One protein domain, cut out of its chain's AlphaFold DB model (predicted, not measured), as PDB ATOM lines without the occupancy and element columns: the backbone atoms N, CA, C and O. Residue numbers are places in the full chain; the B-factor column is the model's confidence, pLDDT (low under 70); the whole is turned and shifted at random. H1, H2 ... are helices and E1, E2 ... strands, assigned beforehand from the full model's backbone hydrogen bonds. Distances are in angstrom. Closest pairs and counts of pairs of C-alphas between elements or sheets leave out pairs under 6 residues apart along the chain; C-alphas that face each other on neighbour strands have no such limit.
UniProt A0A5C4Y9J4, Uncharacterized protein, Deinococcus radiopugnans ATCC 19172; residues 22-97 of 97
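What this domain is: This is residues 22 to 97 of the 97 residues of an uncharacterized protein of Deinococcus radiopugnans ATCC 19172 (UniProt A0A5C4Y9J4). A small antiparallel sheet of three strands has one long helix, H1, laid lengthwise over one face, and a long link of residues 47 to 67 winds back from the helix's end to E1 at the sheet's edge. H1 makes the long axis of a rod-shaped outline. The printed part has 76 residues, with H1, E1, E2 and E3 in that order along the chain; the sheet's order is E1, E2, E3, and the class is mixed, helices and strands. The whole is compact, with a radius of gyration of the C-alphas of 12.2 A and spans of 40 by 20 by 20 A.

Where its parts are: Start at E1, residues 68 to 75, which bends by 69 degrees at residue 72. E2, residues 78 to 84, is 20.3 A long, and E3, residues 90 to 96, ends at C-alpha 96 at (-27.450, -29.289, -27.095). Find C-alpha 22 at (-9.335, -41.094, -41.706); from there H1, residues 22 to 46, runs 36.1 A.

How they stand to each other: The strands form a meander, each the antiparallel neighbour of the one before. In the hairpin E1 and E2, look for N 70 and O 82, 2.8 A apart; in the hairpin E2 and E3, for N 83 and O 92, also 2.8 A. The sheet is twisted, with C-alphas up to 4.0 A off its best plane. H1 is on it in two layers, a helix on one face of a sheet, at a height over the sheet of 8.7 A. It lies over E2 and E3, along the strands, at 19 degrees to E2 on the local plane. H1 touches E3, where the closest C-alphas, those of Arg 26 and Leu 91, are 5.2 A apart. In H1 every O i to N i+4 pair is within hydrogen-bond range.

The domain as a whole: The farthest C-alphas, those of Asp 22 and Met 48, are 40.6 A apart. The printed part has no cut; the link H1 to E1 is long, with 21 residues. Mean pLDDT of the printed part is 95.0, and no printed residue is under 70.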
ATOM      1  N   ASP A  22      -9.146 -42.176 -42.677       81.31
ATOM      2  CA  ASP A  22      -9.335 -41.094 -41.706       81.31
ATOM      3  C   ASP A  22     -10.597 -40.281 -42.029       81.31
ATOM      4  O   ASP A  22     -11.450 -40.047 -41.172       81.31
ATOM      5  N   VAL A  23     -10.797 -39.968 -43.316       84.94
ATOM      6  CA  VAL A  23     -12.010 -39.292 -43.806       84.94
ATOM      7  C   VAL A  23     -13.250 -40.145 -43.564       84.94
ATOM      8  O   VAL A  23     -14.259 -39.636 -43.076       84.94
ATOM      9  N   THR A  24     -13.189 -41.445 -43.868       88.81
ATOM     10  CA  THR A  24     -14.309 -42.360 -43.621       88.81
ATOM     11  C   THR A  24     -14.611 -42.483 -42.130       88.81
ATOM     12  O   THR A  24     -15.779 -42.403 -41.747       88.81
ATOM     13  N   ALA A  25     -13.592 -42.621 -41.276       90.56
ATOM     14  CA  ALA A  25     -13.774 -42.689 -39.829       90.56
ATOM     15  C   ALA A  25     -14.419 -41.408 -39.284       90.56
ATOM     16  O   ALA A  25     -15.365 -41.469 -38.496       90.56
ATOM     17  N   ARG A  26     -13.966 -40.244 -39.753       93.38
ATOM     18  CA  ARG A  26     -14.503 -38.947 -39.344       93.38
ATOM     19  C   ARG A  26     -15.949 -38.756 -39.799       93.38
ATOM     20  O   ARG A  26     -16.786 -38.356 -38.993       93.38
ATOM     21  N   ALA A  27     -16.271 -39.145 -41.032       95.06
ATOM     22  CA  ALA A  27     -17.636 -39.124 -41.550       95.06
ATOM     23  C   ALA A  27     -18.572 -40.063 -40.765       95.06
ATOM     24  O   ALA A  27     -19.682 -39.665 -40.406       95.06
ATOM     25  N   ALA A  28     -18.119 -41.278 -40.443       95.00
ATOM     26  CA  ALA A  28     -18.870 -42.212 -39.605       95.00
ATOM     27  C   ALA A  28     -19.109 -41.638 -38.198       95.00
ATOM     28  O   ALA A  28     -20.234 -41.662 -37.700       95.00
ATOM     29  N   ALA A  29     -18.089 -41.033 -37.585       96.94
ATOM     30  CA  ALA A  29     -18.221 -40.380 -36.287       96.94
ATOM     31  C   ALA A  29     -19.182 -39.179 -36.317       96.94
ATOM     32  O   ALA A  29     -19.960 -38.996 -35.379       96.94
ATOM     33  N   GLN A  30     -19.177 -38.376 -37.389       98.06
ATOM     34  CA  GLN A  30     -20.177 -37.320 -37.586       98.06
ATOM     35  C   GLN A  30     -21.590 -37.899 -37.691       98.06
ATOM     36  O   GLN A  30     -22.508 -37.365 -37.070       98.06
ATOM     37  N   ASN A  31     -21.771 -38.995 -38.434       97.75
ATOM     38  CA  ASN A  31     -23.070 -39.650 -38.558       97.75
ATOM     39  C   ASN A  31     -23.574 -40.151 -37.193       97.75
ATOM     40  O   ASN A  31     -24.688 -39.810 -36.799       97.75
ATOM     41  N   CYS A  32     -22.718 -40.839 -36.427       98.25
ATOM     42  CA  CYS A  32     -22.997 -41.226 -35.043       98.25
ATOM     43  C   CYS A  32     -23.420 -40.025 -34.189       98.25
ATOM     44  O   CYS A  32     -24.445 -40.077 -33.508       98.25
ATOM     45  N   ALA A  33     -22.662 -38.925 -34.240       98.44
ATOM     46  CA  ALA A  33     -22.942 -37.752 -33.424       98.44
ATOM     47  C   ALA A  33     -24.308 -37.131 -33.752       98.44
ATOM     48  O   ALA A  33     -25.077 -36.823 -32.843       98.44
ATOM     49  N   VAL A  34     -24.638 -36.999 -35.039       98.62
ATOM     50  CA  VAL A  34     -25.934 -36.472 -35.492       98.62
ATOM     51  C   VAL A  34     -27.079 -37.415 -35.121       98.62
ATOM     52  O   VAL A  34     -28.110 -36.964 -34.620       98.62
ATOM     53  N   ALA A  35     -26.907 -38.722 -35.332       98.50
ATOM     54  CA  ALA A  35     -27.914 -39.719 -34.987       98.50
ATOM     55  C   ALA A  35     -28.201 -39.723 -33.480       98.50
ATOM     56  O   ALA A  35     -29.361 -39.684 -33.074       98.50
ATOM     57  N   LEU A  36     -27.157 -39.693 -32.646       98.62
ATOM     58  CA  LEU A  36     -27.306 -39.658 -31.195       98.62
ATOM     59  C   LEU A  36     -27.961 -38.357 -30.720       98.62
ATOM     60  O   LEU A  36     -28.897 -38.413 -29.925       98.62
ATOM     61  N   ALA A  37     -27.536 -37.200 -31.236       98.50
ATOM     62  CA  ALA A  37     -28.163 -35.914 -30.928       98.50
ATOM     63  C   ALA A  37     -29.669 -35.923 -31.250       98.50
ATOM     64  O   ALA A  37     -30.488 -35.476 -30.446       98.50
ATOM     65  N   ARG A  38     -30.053 -36.511 -32.391       98.31
ATOM     66  CA  ARG A  38     -31.460 -36.682 -32.769       98.31
ATOM     67  C   ARG A  38     -32.211 -37.612 -31.817       98.31
ATOM     68  O   ARG A  38     -33.332 -37.289 -31.435       98.31
ATOM     69  N   THR A  39     -31.618 -38.734 -31.414       98.00
ATOM     70  CA  THR A  39     -32.217 -39.648 -30.427       98.00
ATOM     71  C   THR A  39     -32.463 -38.950 -29.090       98.00
ATOM     72  O   THR A  39     -33.543 -39.095 -28.517       98.00
ATOM     73  N   LEU A  40     -31.499 -38.153 -28.613       98.25
ATOM     74  CA  LEU A  40     -31.646 -37.364 -27.387       98.25
ATOM     75  C   LEU A  40     -32.805 -36.366 -27.494       98.25
ATOM     76  O   LEU A  40     -33.617 -36.278 -26.575       98.25
ATOM     77  N   GLU A  41     -32.924 -35.668 -28.624       98.12
ATOM     78  CA  GLU A  41     -34.025 -34.730 -28.848       98.12
ATOM     79  C   GLU A  41     -35.391 -35.411 -28.937       98.12
ATOM     80  O   GLU A  41     -36.359 -34.923 -28.357       98.12
ATOM     81  N   LEU A  42     -35.484 -36.560 -29.606       97.75
ATOM     82  CA  LEU A  42     -36.728 -37.330 -29.676       97.75
ATOM     83  C   LEU A  42     -37.170 -37.819 -28.293       97.75
ATOM     84  O   LEU A  42     -38.356 -37.747 -27.957       97.75
ATOM     85  N   PHE A  43     -36.218 -38.269 -27.469       97.31
ATOM     86  CA  PHE A  43     -36.495 -38.612 -26.078       97.31
ATOM     87  C   PHE A  43     -37.003 -37.391 -25.314       97.31
ATOM     88  O   PHE A  43     -38.044 -37.467 -24.663       97.31
ATOM     89  N   ARG A  44     -36.305 -36.252 -25.428       96.75
ATOM     90  CA  ARG A  44     -36.677 -35.005 -24.756       96.75
ATOM     91  C   ARG A  44     -38.114 -34.618 -25.081       96.75
ATOM     92  O   ARG A  44     -38.899 -34.418 -24.159       96.75
ATOM     93  N   GLN A  45     -38.466 -34.596 -26.366       96.50
ATOM     94  CA  GLN A  45     -39.803 -34.253 -26.868       96.50
ATOM     95  C   GLN A  45     -40.902 -35.206 -26.381       96.50
ATOM     96  O   GLN A  45     -42.033 -34.776 -26.180       96.50
ATOM     97  N   SER A  46     -40.574 -36.482 -26.172       95.44
ATOM     98  CA  SER A  46     -41.540 -37.503 -25.741       95.44
ATOM     99  C   SER A  46     -41.619 -37.661 -24.217       95.44
ATOM    100  O   SER A  46     -42.509 -38.341 -23.709       95.44
ATOM    101  N   SER A  47     -40.681 -37.071 -23.471       94.12
ATOM    102  CA  SER A  47     -40.611 -37.203 -22.016       94.12
ATOM    103  C   SER A  47     -41.538 -36.223 -21.291       94.12
ATOM    104  O   SER A  47     -41.697 -35.062 -21.674       94.12
ATOM    105  N   MET A  48     -42.076 -36.667 -20.155       89.56
ATOM    106  CA  MET A  48     -42.733 -35.779 -19.195       89.56
ATOM    107  C   MET A  48     -41.713 -34.752 -18.678       89.56
ATOM    108  O   MET A  48     -40.715 -35.118 -18.054       89.56
ATOM    109  N   GLY A  49     -41.962 -33.466 -18.938       92.19
ATOM    110  CA  GLY A  49     -41.089 -32.368 -18.506       92.19
ATOM    111  C   GLY A  49     -39.982 -31.983 -19.490       92.19
ATOM    112  O   GLY A  49     -39.115 -31.203 -19.113       92.19
ATOM    113  N   HIS A  50     -40.014 -32.480 -20.732       95.81
ATOM    114  CA  HIS A  50     -39.084 -32.089 -21.798       95.81
ATOM    115  C   HIS A  50     -37.602 -32.232 -21.412       95.81
ATOM    116  O   HIS A  50     -36.802 -31.327 -21.658       95.81
ATOM    117  N   ARG A  51     -37.242 -33.371 -20.805       96.81
ATOM    118  CA  ARG A  51     -35.901 -33.655 -20.281       96.81
ATOM    119  C   ARG A  51     -35.141 -34.715 -21.071       96.81
ATOM    120  O   ARG A  51     -35.726 -35.673 -21.566       96.81
ATOM    121  N   TYR A  52     -33.821 -34.604 -21.099       98.00
ATOM    122  CA  TYR A  52     -32.950 -35.652 -21.627       98.00
ATOM    123  C   TYR A  52     -32.892 -36.889 -20.707       98.00
ATOM    124  O   TYR A  52     -33.197 -36.807 -19.502       98.00
ATOM    125  N   PRO A  53     -32.512 -38.055 -21.265       97.25
ATOM    126  CA  PRO A  53     -32.323 -39.279 -20.492       97.25
ATOM    127  C   PRO A  53     -31.078 -39.198 -19.596       97.25
ATOM    128  O   PRO A  53     -30.157 -38.426 -19.851       97.25
ATOM    129  N   ALA A  54     -31.018 -40.040 -18.562       94.75
ATOM    130  CA  ALA A  54     -29.753 -40.331 -17.886       94.75
ATOM    131  C   ALA A  54     -28.855 -41.200 -18.784       94.75
ATOM    132  O   ALA A  54     -29.355 -41.956 -19.615       94.75
ATOM    133  N   ALA A  55     -27.535 -41.163 -18.578       92.31
ATOM    134  CA  ALA A  55     -26.582 -41.918 -19.402       92.31
ATOM    135  C   ALA A  55     -26.880 -43.426 -19.464       92.31
ATOM    136  O   ALA A  55     -26.757 -44.029 -20.523       92.31
ATOM    137  N   SER A  56     -27.341 -44.023 -18.359       92.56
ATOM    138  CA  SER A  56     -27.725 -45.440 -18.288       92.56
ATOM    139  C   SER A  56     -28.989 -45.794 -19.082       92.56
ATOM    140  O   SER A  56     -29.255 -46.970 -19.298       92.56
ATOM    141  N   GLN A  57     -29.771 -44.799 -19.504       94.75
ATOM    142  CA  GLN A  57     -30.991 -44.976 -20.295       94.75
ATOM    143  C   GLN A  57     -30.745 -44.771 -21.796       94.75
ATOM    144  O   GLN A  57     -31.644 -45.015 -22.598       94.75
ATOM    145  N   VAL A  58     -29.557 -44.294 -22.186       96.19
ATOM    146  CA  VAL A  58     -29.238 -44.049 -23.591       96.19
ATOM    147  C   VAL A  58     -28.886 -45.363 -24.271       96.19
ATOM    148  O   VAL A  58     -27.868 -45.985 -23.972       96.19
ATOM    149  N   VAL A  59     -29.704 -45.740 -25.249       95.44
ATOM    150  CA  VAL A  59     -29.355 -46.756 -26.239       95.44
ATOM    151  C   VAL A  59     -28.680 -46.046 -27.408       95.44
ATOM    152  O   VAL A  59     -29.251 -45.122 -27.993       95.44
ATOM    153  N   LEU A  60     -27.440 -46.434 -27.715       95.44
ATOM    154  CA  LEU A  60     -26.707 -45.852 -28.836       95.44
ATOM    155  C   LEU A  60     -27.326 -46.308 -30.170       95.44
ATOM    156  O   LEU A  60     -27.679 -47.479 -30.293       95.44
ATOM    157  N   PRO A  61     -27.458 -45.410 -31.164       97.00
ATOM    158  CA  PRO A  61     -27.952 -45.781 -32.487       97.00
ATOM    159  C   PRO A  61     -26.927 -46.644 -33.240       97.00
ATOM    160  O   PRO A  61     -25.726 -46.483 -33.027       97.00
ATOM    161  N   ASP A  62     -27.379 -47.471 -34.191       95.69
ATOM    162  CA  ASP A  62     -26.509 -48.289 -35.063       95.69
ATOM    163  C   ASP A  62     -25.409 -47.477 -35.762       95.69
ATOM    164  O   ASP A  62     -24.295 -47.952 -35.947       95.69
ATOM    165  N   ALA A  63     -25.679 -46.209 -36.084       94.62
ATOM    166  CA  ALA A  63     -24.692 -45.291 -36.653       94.62
ATOM    167  C   ALA A  63     -23.433 -45.104 -35.779       94.62
ATOM    168  O   ALA A  63     -22.411 -44.633 -36.272       94.62
ATOM    169  N   CYS A  64     -23.507 -45.440 -34.491       95.25
ATOM    170  CA  CYS A  64     -22.394 -45.395 -33.548       95.25
ATOM    171  C   CYS A  64     -21.641 -46.725 -33.410       95.25
ATOM    172  O   CYS A  64     -20.743 -46.816 -32.568       95.25
ATOM    173  N   GLU A  65     -21.961 -47.749 -34.206       91.50
ATOM    174  CA  GLU A  65     -21.235 -49.017 -34.182       91.50
ATOM    175  C   GLU A  65     -19.728 -48.803 -34.418       91.50
ATOM    176  O   GLU A  65     -19.290 -48.034 -35.276       91.50
ATOM    177  N   GLY A  66     -18.906 -49.458 -33.595       87.00
ATOM    178  CA  GLY A  66     -17.447 -49.353 -33.668       87.00
ATOM    179  C   GLY A  66     -16.860 -48.018 -33.186       87.00
ATOM    180  O   GLY A  66     -15.634 -47.911 -33.118       87.00
ATOM    181  N   GLN A  67     -17.692 -47.042 -32.811       92.06
ATOM    182  CA  GLN A  67     -17.288 -45.769 -32.212       92.06
ATOM    183  C   GLN A  67     -17.455 -45.795 -30.686       92.06
ATOM    184  O   GLN A  67     -18.213 -46.593 -30.132       92.06
ATOM    185  N   ARG A  68     -16.765 -44.894 -29.982       95.06
ATOM    186  CA  ARG A  68     -16.945 -44.687 -28.538       95.06
ATOM    187  C   ARG A  68     -17.524 -43.310 -28.262       95.06
ATOM    188  O   ARG A  68     -16.942 -42.304 -28.662       95.06
ATOM    189  N   VAL A  69     -18.634 -43.266 -27.529       97.00
ATOM    190  CA  VAL A  69     -19.271 -42.020 -27.087       97.00
ATOM    191  C   VAL A  69     -18.816 -41.685 -25.671       97.00
ATOM    192  O   VAL A  69     -19.066 -42.441 -24.733       97.00
ATOM    193  N   GLY A  70     -18.159 -40.538 -25.518       96.19
ATOM    194  CA  GLY A  70     -17.740 -39.992 -24.232       96.19
ATOM    195  C   GLY A  70     -18.613 -38.811 -23.827       96.19
ATOM    196  O   GLY A  70     -18.535 -37.744 -24.438       96.19
ATOM    197  N   TRP A  71     -19.426 -38.980 -22.784       96.50
ATOM    198  CA  TRP A  71     -20.226 -37.893 -22.217       96.50
ATOM    199  C   TRP A  71     -19.337 -36.919 -21.453       96.50
ATOM    200  O   TRP A  71     -18.666 -37.295 -20.495       96.50
ATOM    201  N   LYS A  72     -19.383 -35.646 -21.840       96.44
ATOM    202  CA  LYS A  72     -18.867 -34.549 -21.014       96.44
ATOM    203  C   LYS A  72     -19.965 -33.994 -20.107       96.44
ATOM    204  O   LYS A  72     -19.685 -33.546 -18.999       96.44
ATOM    205  N   ARG A  73     -21.214 -34.034 -20.578       96.94
ATOM    206  CA  ARG A  73     -22.407 -33.628 -19.834       96.94
ATOM    207  C   ARG A  73     -23.625 -34.372 -20.374       96.94
ATOM    208  O   ARG A  73     -23.783 -34.464 -21.588       96.94
ATOM    209  N   LEU A  74     -24.479 -34.866 -19.488       97.75
ATOM    210  CA  LEU A  74     -25.807 -35.367 -19.832       97.75
ATOM    211  C   LEU A  74     -26.709 -35.175 -18.613       97.75
ATOM    212  O   LEU A  74     -26.689 -35.959 -17.667       97.75
ATOM    213  N   GLU A  75     -27.432 -34.069 -18.627       96.62
ATOM    214  CA  GLU A  75     -28.279 -33.579 -17.548       96.62
ATOM    215  C   GLU A  75     -29.700 -33.380 -18.077       96.62
ATOM    216  O   GLU A  75     -29.929 -33.375 -19.282       96.62
ATOM    217  N   ALA A  76     -30.668 -33.180 -17.181       96.12
ATOM    218  CA  ALA A  76     -32.082 -33.111 -17.555       96.12
ATOM    219  C   ALA A  76     -32.370 -32.084 -18.657       96.12
ATOM    220  O   ALA A  76     -33.231 -32.325 -19.492       96.12
ATOM    221  N   GLN A  77     -31.653 -30.968 -18.666       96.38
ATOM    222  CA  GLN A  77     -31.888 -29.896 -19.620       96.38
ATOM    223  C   GLN A  77     -30.776 -29.727 -20.620       96.38
ATOM    224  O   GLN A  77     -30.994 -28.859 -21.433       96.38
ATOM    225  N   GLN A  78     -29.668 -30.488 -20.564       97.69
ATOM    226  CA  GLN A  78     -28.513 -30.249 -21.426       97.69
ATOM    227  C   GLN A  78     -27.604 -31.443 -21.685       97.69
ATOM    228  O   GLN A  78     -27.459 -32.323 -20.837       97.69
ATOM    229  N   TYR A  79     -26.901 -31.442 -22.822       98.44
ATOM    230  CA  TYR A  79     -25.904 -32.471 -23.126       98.44
ATOM    231  C   TYR A  79     -24.671 -31.946 -23.868       98.44
ATOM    232  O   TYR A  79     -24.707 -30.960 -24.600       98.44
ATOM    233  N   SER A  80     -23.559 -32.661 -23.707       98.38
ATOM    234  CA  SER A  80     -22.385 -32.569 -24.571       98.38
ATOM    235  C   SER A  80     -21.615 -33.885 -24.560       98.38
ATOM    236  O   SER A  80     -21.433 -34.505 -23.507       98.38
ATOM    237  N   PHE A  81     -21.144 -34.312 -25.725       98.44
ATOM    238  CA  PHE A  81     -20.366 -35.535 -25.867       98.44
ATOM    239  C   PHE A  81     -19.378 -35.445 -27.029       98.44
ATOM    240  O   PHE A  81     -19.502 -34.614 -27.932       98.44
ATOM    241  N   ALA A  82     -18.396 -36.336 -26.993       98.38
ATOM    242  CA  ALA A  82     -17.468 -36.580 -28.081       98.38
ATOM    243  C   ALA A  82     -17.651 -38.004 -28.612       98.38
ATOM    244  O   ALA A  82     -17.914 -38.929 -27.846       98.38
ATOM    245  N   VAL A  83     -17.485 -38.169 -29.919       98.00
ATOM    246  CA  VAL A  83     -17.350 -39.465 -30.578       98.00
ATOM    247  C   VAL A  83     -15.875 -39.662 -30.885       98.00
ATOM    248  O   VAL A  83     -15.241 -38.809 -31.514       98.00
ATOM    249  N   THR A  84     -15.337 -40.771 -30.397       95.56
ATOM    250  CA  THR A  84     -13.923 -41.112 -30.508       95.56
ATOM    251  C   THR A  84     -13.719 -42.436 -31.226       95.56
ATOM    252  O   THR A  84     -14.577 -43.325 -31.161       95.56
ATOM    253  N   ASN A  85     -12.571 -42.571 -31.890       88.75
ATOM    254  CA  ASN A  85     -12.114 -43.865 -32.391       88.75
ATOM    255  C   ASN A  85     -11.624 -44.768 -31.235       88.75
ATOM    256  O   ASN A  85     -11.704 -44.423 -30.052       88.75
ATOM    257  N   ARG A  86     -11.122 -45.965 -31.564       85.19
ATOM    258  CA  ARG A  86     -10.631 -46.928 -30.559       85.19
ATOM    259  C   ARG A  86      -9.395 -46.431 -29.807       85.19
ATOM    260  O   ARG A  86      -9.228 -46.797 -28.642       85.19
ATOM    261  N   ASP A  87      -8.599 -45.589 -30.453       86.69
ATOM    262  CA  ASP A  87      -7.384 -44.965 -29.929       86.69
ATOM    263  C   ASP A  87      -7.682 -43.751 -29.029       86.69
ATOM    264  O   ASP A  87      -6.793 -43.240 -28.354       86.69
ATOM    265  N   GLY A  88      -8.949 -43.320 -28.960       87.31
ATOM    266  CA  GLY A  88      -9.398 -42.201 -28.131       87.31
ATOM    267  C   GLY A  88      -9.291 -40.833 -28.807       87.31
ATOM    268  O   GLY A  88      -9.542 -39.818 -28.159       87.31
ATOM    269  N   GLU A  89      -8.963 -40.781 -30.099       92.19
ATOM    270  CA  GLU A  89      -8.972 -39.539 -30.867       92.19
ATOM    271  C   GLU A  89     -10.404 -39.035 -31.054       92.19
ATOM    272  O   GLU A  89     -11.303 -39.794 -31.419       92.19
ATOM    273  N   VAL A  90     -10.613 -37.736 -30.836       95.50
ATOM    274  CA  VAL A  90     -11.904 -37.082 -31.055       95.50
ATOM    275  C   VAL A  90     -12.132 -36.838 -32.542       95.50
ATOM    276  O   VAL A  90     -11.518 -35.964 -33.156       95.50
ATOM    277  N   LEU A  91     -13.096 -37.570 -33.092       96.00
ATOM    278  CA  LEU A  91     -13.483 -37.482 -34.495       96.00
ATOM    279  C   LEU A  91     -14.684 -36.556 -34.712       96.00
ATOM    280  O   LEU A  91     -14.769 -35.874 -35.734       96.00
ATOM    281  N   ALA A  92     -15.607 -36.502 -33.751       97.75
ATOM    282  CA  ALA A  92     -16.759 -35.606 -33.786       97.75
ATOM    283  C   ALA A  92     -17.184 -35.187 -32.376       97.75
ATOM    284  O   ALA A  92     -16.905 -35.875 -31.394       97.75
ATOM    285  N   GLN A  93     -17.882 -34.059 -32.270       98.12
ATOM    286  CA  GLN A  93     -18.453 -33.569 -31.016       98.12
ATOM    287  C   GLN A  93     -19.835 -32.976 -31.269       98.12
ATOM    288  O   GLN A  93     -20.098 -32.409 -32.334       98.12
ATOM    289  N   GLN A  94     -20.712 -33.102 -30.280       98.06
ATOM    290  CA  GLN A  94     -22.043 -32.512 -30.297       98.06
ATOM    291  C   GLN A  94     -22.423 -32.008 -28.910       98.06
ATOM    292  O   GLN A  94     -21.951 -32.503 -27.882       98.06
ATOM    293  N   SER A  95     -23.294 -31.009 -28.899       97.94
ATOM    294  CA  SER A  95     -23.848 -30.403 -27.696       97.94
ATOM    295  C   SER A  95     -25.214 -29.812 -28.003       97.94
ATOM    296  O   SER A  95     -25.408 -29.265 -29.089       97.94
ATOM    297  N   GLY A  96     -26.120 -29.885 -27.035       94.81
ATOM    298  CA  GLY A  96     -27.450 -29.289 -27.095       94.81
ATOM    299  C   GLY A  96     -27.747 -28.466 -25.845       94.81
ATOM    300  O   GLY A  96     -26.981 -28.560 -24.874       94.81
ATOM    301  N   PRO A  97     -28.815 -27.641 -25.901       86.25
ATOM    302  CA  PRO A  97     -29.242 -26.823 -24.778       86.25
ATOM    303  C   PRO A  97     -29.522 -27.721 -23.617       86.25
ATOM    304  O   PRO A  97     -30.024 -28.840 -23.899       86.25
TER     305      PRO A  97